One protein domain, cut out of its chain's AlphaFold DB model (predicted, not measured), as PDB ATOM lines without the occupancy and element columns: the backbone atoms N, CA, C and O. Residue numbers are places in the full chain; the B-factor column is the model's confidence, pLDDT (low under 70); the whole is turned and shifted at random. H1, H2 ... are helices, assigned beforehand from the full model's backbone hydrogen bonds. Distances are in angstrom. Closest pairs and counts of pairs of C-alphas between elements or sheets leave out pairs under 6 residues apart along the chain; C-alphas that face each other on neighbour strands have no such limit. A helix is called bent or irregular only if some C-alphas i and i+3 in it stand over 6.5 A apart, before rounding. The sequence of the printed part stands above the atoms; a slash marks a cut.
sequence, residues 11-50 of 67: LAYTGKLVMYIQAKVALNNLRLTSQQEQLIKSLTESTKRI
ATOM      1  N   LEU A  11      43.081  12.636 -14.402       80.50
ATOM      2  CA  LEU A  11      42.964  12.452 -12.962       80.50
ATOM      3  C   LEU A  11      44.330  12.564 -12.253       80.50
ATOM      4  O   LEU A  11      44.401  13.127 -11.164       80.50
ATOM      5  N   ALA A  12      45.416  12.066 -12.854       78.00
ATOM      6  CA  ALA A  12      46.753  12.134 -12.272       78.00
ATOM      7  C   ALA A  12      47.247  13.590 -12.203       78.00
ATOM      8  O   ALA A  12      47.630  14.096 -11.147       78.00
ATOM      9  N   TYR A  13      47.094  14.331 -13.301       81.81
ATOM     10  CA  TYR A  13      47.349  15.771 -13.312       81.81
ATOM     11  C   TYR A  13      46.522  16.510 -12.240       81.81
ATOM     12  O   TYR A  13      47.036  17.357 -11.506       81.81
ATOM     13  N   THR A  14      45.246  16.144 -12.093       86.69
ATOM     14  CA  THR A  14      44.355  16.719 -11.074       86.69
ATOM     15  C   THR A  14      44.846  16.423  -9.654       86.69
ATOM     16  O   THR A  14      44.832  17.318  -8.809       86.69
ATOM     17  N   GLY A  15      45.336  15.210  -9.388       84.75
ATOM     18  CA  GLY A  15      45.909  14.838  -8.093       84.75
ATOM     19  C   GLY A  15      47.149  15.670  -7.745       84.75
ATOM     20  O   GLY A  15      47.226  16.217  -6.644       84.75
ATOM     21  N   LYS A  16      48.074  15.851  -8.703       84.56
ATOM     22  CA  LYS A  16      49.245  16.737  -8.537       84.56
ATOM     23  C   LYS A  16      48.825  18.181  -8.236       84.56
ATOM     24  O   LYS A  16      49.384  18.818  -7.347       84.56
ATOM     25  N   LEU A  17      47.811  18.692  -8.938       87.56
ATOM     26  CA  LEU A  17      47.307  20.054  -8.742       87.56
ATOM     27  C   LEU A  17      46.691  20.265  -7.354       87.56
ATOM     28  O   LEU A  17      46.979  21.270  -6.706       87.56
ATOM     29  N   VAL A  18      45.868  19.325  -6.884       90.56
ATOM     30  CA  VAL A  18      45.278  19.373  -5.536       90.56
ATOM     31  C   VAL A  18      46.373  19.431  -4.472       90.56
ATOM     32  O   VAL A  18      46.328  20.292  -3.592       90.56
ATOM     33  N   MET A  19      47.381  18.567  -4.597       87.44
ATOM     34  CA  MET A  19      48.518  18.511  -3.682       87.44
ATOM     35  C   MET A  19      49.314  19.827  -3.670       87.44
ATOM     36  O   MET A  19      49.598  20.362  -2.599       87.44
ATOM     37  N   TYR A  20      49.605  20.394  -4.845       89.38
ATOM     38  CA  TYR A  20      50.273  21.693  -4.976       89.38
ATOM     39  C   TYR A  20      49.490  22.820  -4.282       89.38
ATOM     40  O   TYR A  20      50.062  23.621  -3.538       89.38
ATOM     41  N   ILE A  21      48.167  22.874  -4.479       90.69
ATOM     42  CA  ILE A  21      47.311  23.893  -3.854       90.69
ATOM     43  C   ILE A  21      47.313  23.737  -2.331       90.69
ATOM     44  O   ILE A  21      47.498  24.723  -1.620       90.69
ATOM     45  N   GLN A  22      47.154  22.515  -1.818       90.81
ATOM     46  CA  GLN A  22      47.178  22.244  -0.378       90.81
ATOM     47  C   GLN A  22      48.520  22.634   0.257       90.81
ATOM     48  O   GLN A  22      48.530  23.260   1.317       90.81
ATOM     49  N   ALA A  23      49.641  22.349  -0.416       90.56
ATOM     50  CA  ALA A  23      50.967  22.760   0.035       90.56
ATOM     51  C   ALA A  23      51.101  24.289   0.103       90.56
ATOM     52  O   ALA A  23      51.525  24.825   1.126       90.56
ATOM     53  N   LYS A  24      50.677  25.019  -0.941       91.38
ATOM     54  CA  LYS A  24      50.708  26.493  -0.936       91.38
ATOM     55  C   LYS A  24      49.813  27.095   0.140       91.38
ATOM     56  O   LYS A  24      50.222  28.064   0.776       91.38
ATOM     57  N   VAL A  25      48.634  26.522   0.367       93.44
ATOM     58  CA  VAL A  25      47.718  26.954   1.429       93.44
ATOM     59  C   VAL A  25      48.367  26.799   2.803       93.44
ATOM     60  O   VAL A  25      48.380  27.761   3.566       93.44
ATOM     61  N   ALA A  26      48.958  25.636   3.086       92.06
ATOM     62  CA  ALA A  26      49.617  25.364   4.361       92.06
ATOM     63  C   ALA A  26      50.852  26.252   4.584       92.06
ATOM     64  O   ALA A  26      50.972  26.886   5.628       92.06
ATOM     65  N   LEU A  27      51.740  26.356   3.589       93.00
ATOM     66  CA  LEU A  27      52.985  27.129   3.694       93.00
ATOM     67  C   LEU A  27      52.745  28.632   3.871       93.00
ATOM     68  O   LEU A  27      53.519  29.304   4.546       93.00
ATOM     69  N   ASN A  28      51.675  29.162   3.275       94.31
ATOM     70  CA  ASN A  28      51.359  30.591   3.315       94.31
ATOM     71  C   ASN A  28      50.243  30.932   4.320       94.31
ATOM     72  O   ASN A  28      49.793  32.075   4.354       94.31
ATOM     73  N   ASN A  29      49.785  29.968   5.129       93.56
ATOM     74  CA  ASN A  29      48.671  30.125   6.076       93.56
ATOM     75  C   ASN A  29      47.407  30.740   5.441       93.56
ATOM     76  O   ASN A  29      46.709  31.552   6.056       93.56
ATOM     77  N   LEU A  30      47.117  30.374   4.190       94.06
ATOM     78  CA  LEU A  30      45.961  30.900   3.471       94.06
ATOM     79  C   LEU A  30      44.682  30.279   4.024       94.06
ATOM     80  O   LEU A  30      44.628  29.095   4.348       94.06
ATOM     81  N   ARG A  31      43.618  31.078   4.081       94.06
ATOM     82  CA  ARG A  31      42.277  30.580   4.384       94.06
ATOM     83  C   ARG A  31      41.508  30.425   3.089       94.06
ATOM     84  O   ARG A  31      41.326  31.395   2.357       94.06
ATOM     85  N   LEU A  32      41.074  29.202   2.822       93.25
ATOM     86  CA  LEU A  32      40.181  28.916   1.714       93.25
ATOM     87  C   LEU A  32      38.751  29.314   2.094       93.25
ATOM     88  O   LEU A  32      38.355  29.249   3.256       93.25
ATOM     89  N   THR A  33      37.964  29.733   1.108       96.94
ATOM     90  CA  THR A  33      36.516  29.866   1.295       96.94
ATOM     91  C   THR A  33      35.880  28.480   1.376       96.94
ATOM     92  O   THR A  33      36.410  27.513   0.827       96.94
ATOM     93  N   SER A  34      34.690  28.370   1.970       95.75
ATOM     94  CA  SER A  34      33.982  27.082   2.051       95.75
ATOM     95  C   SER A  34      33.750  26.442   0.676       95.75
ATOM     96  O   SER A  34      33.799  25.221   0.544       95.75
ATOM     97  N   GLN A  35      33.559  27.250  -0.373       96.56
ATOM     98  CA  GLN A  35      33.438  26.752  -1.744       96.56
ATOM     99  C   GLN A  35      34.760  26.156  -2.256       96.56
ATOM    100  O   GLN A  35      34.759  25.099  -2.884       96.56
ATOM    101  N   GLN A  36      35.893  26.810  -1.983       95.19
ATOM    102  CA  GLN A  36      37.216  26.307  -2.363       95.19
ATOM    103  C   GLN A  36      37.557  25.011  -1.619       95.19
ATOM    104  O   GLN A  36      38.052  24.069  -2.233       95.19
ATOM    105  N   GLU A  37      37.233  24.917  -0.328       94.81
ATOM    106  CA  GLU A  37      37.412  23.690   0.458       94.81
ATOM    107  C   GLU A  37      36.579  22.528  -0.096       94.81
ATOM    108  O   GLU A  37      37.088  21.417  -0.258       94.81
ATOM    109  N   GLN A  38      35.312  22.782  -0.442       96.19
ATOM    110  CA  GLN A  38      34.439  21.782  -1.058       96.19
ATOM    111  C   GLN A  38      34.984  21.291  -2.403       96.19
ATOM    112  O   GLN A  38      34.992  20.084  -2.655       96.19
ATOM    113  N   LEU A  39      35.483  22.205  -3.242       95.62
ATOM    114  CA  LEU A  39      36.106  21.861  -4.519       95.62
ATOM    115  C   LEU A  39      37.352  20.994  -4.317       95.62
ATOM    116  O   LEU A  39      37.458  19.930  -4.922       95.62
ATOM    117  N   ILE A  40      38.259  21.395  -3.422       93.69
ATOM    118  CA  ILE A  40      39.469  20.623  -3.110       93.69
ATOM    119  C   ILE A  40      39.113  19.231  -2.590       93.69
ATOM    120  O   ILE A  40      39.697  18.242  -3.035       93.69
ATOM    121  N   LYS A  41      38.112  19.120  -1.712       93.56
ATOM    122  CA  LYS A  41      37.640  17.830  -1.198       93.56
ATOM    123  C   LYS A  41      37.077  16.937  -2.308       93.56
ATOM    124  O   LYS A  41      37.429  15.762  -2.380       93.56
ATOM    125  N   SER A  42      36.246  17.485  -3.195       93.56
ATOM    126  CA  SER A  42      35.663  16.741  -4.320       93.56
ATOM    127  C   SER A  42      36.727  16.241  -5.305       93.56
ATOM    128  O   SER A  42      36.701  15.078  -5.718       93.56
ATOM    129  N   LEU A  43      37.711  17.085  -5.626       90.44
ATOM    130  CA  LEU A  43      38.831  16.722  -6.495       90.44
ATOM    131  C   LEU A  43      39.748  15.682  -5.837       90.44
ATOM    132  O   LEU A  43      40.200  14.754  -6.506       90.44
ATOM    133  N   THR A  44      39.972  15.777  -4.523       87.81
ATOM    134  CA  THR A  44      40.740  14.776  -3.759       87.81
ATOM    135  C   THR A  44      40.076  13.400  -3.844       87.81
ATOM    136  O   THR A  44      40.724  12.420  -4.200       87.81
ATOM    137  N   GLU A  45      38.769  13.310  -3.588       89.25
ATOM    138  CA  GLU A  45      38.047  12.029  -3.661       89.25
ATOM    139  C   GLU A  45      38.022  11.457  -5.085       89.25
ATOM    140  O   GLU A  45      38.198  10.253  -5.275       89.25
ATOM    141  N   SER A  46      37.900  12.321  -6.097       87.00
ATOM    142  CA  SER A  46      37.920  11.918  -7.511       87.00
ATOM    143  C   SER A  46      39.282  11.378  -7.963       87.00
ATOM    144  O   SER A  46      39.359  10.621  -8.930       87.00
ATOM    145  N   THR A  47      40.363  11.745  -7.268       82.75
ATOM    146  CA  THR A  47      41.744  11.386  -7.630       82.75
ATOM    147  C   THR A  47      42.367  10.320  -6.722       82.75
ATOM    148  O   THR A  47      43.398   9.743  -7.056       82.75
ATOM    149  N   LYS A  48      41.699   9.960  -5.622       74.94
ATOM    150  CA  LYS A  48      42.161   9.002  -4.600       74.94
ATOM    151  C   LYS A  48      42.478   7.592  -5.114       74.94
ATOM    152  O   LYS A  48      43.225   6.864  -4.470       74.94
ATOM    153  N   ARG A  49      41.873   7.178  -6.232       69.62
ATOM    154  CA  ARG A  49      41.985   5.811  -6.787       69.62
ATOM    155  C   ARG A  49      42.983   5.673  -7.928       69.62
ATOM    156  O   ARG A  49      43.122   4.587  -8.484       69.62
ATOM    157  N   ILE A  50      43.652   6.751  -8.308       65.38
ATOM    158  CA  ILE A  50      44.686   6.677  -9.332       65.38
ATOM    159  C   ILE A  50      45.953   6.198  -8.636       65.38
ATOM    160  O   ILE A  50      46.269   6.660  -7.542       65.38
TER     161      ILE A  50
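What this domain is: This is residues 11 to 50 of the 67 residues of an uncharacterized protein of Lactobacillus kalixensis DSM 16043 (UniProt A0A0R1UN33). Two helices, H1 and H2, form a helical hairpin opened into a V: they come together where H1 begins and H2 ends, and spread apart toward the link, residues 28 to 33, which bridges the wide end. The far part of H1, from residue 23, sticks out with the first residues of the link. The printed part has 40 residues with two named helices, H1 then H2, and no named strand; the class is all helix. It is compact, with a radius of gyration of the C-alphas of 10.2 A, and its C-alphas span 28 by 19 by 11 A, only just elongated.

How they stand to each other: The longest helix is H1, residues 11 to 27. It touches H2, residues 34 to 47, with residues 11 to 18 alone. The closest C-alphas of the two are those of Gly 15 and Thr 47, 5.4 A apart, and 11 pairs of C-alphas lie within 8 A. Their centres are 10.8 A apart. The helices run opposite ways at a steep tilt of 41 degrees, and they form a hairpin. Residues 23 to 29, of which 23 to 27 belong to H1, stand free. In H1 and H2 every O i to N i+4 pair is within hydrogen-bond range.

Where its parts are: H1 has 17 residues and measures 24.4 A from C-alpha 11 at (42.964, 12.452, -12.962) to C-alpha 27 at (52.985, 27.129, 3.694). H2 has 14 residues and measures 20.0 A, ending with C-alpha 47 at (41.744, 11.386, -7.630). Neither helix is bent.

The domain as a whole: The two C-alphas farthest apart are those of Asn 28 and Arg 49, 28.4 A, while those of the first and last printed residues, Leu 11 and Ile 50, are 7.0 A apart. The link from H1 to H2, six residues, is short. The printed part has no cut. Its mean pLDDT is 89.0, and residues 49 to 50 are under 70.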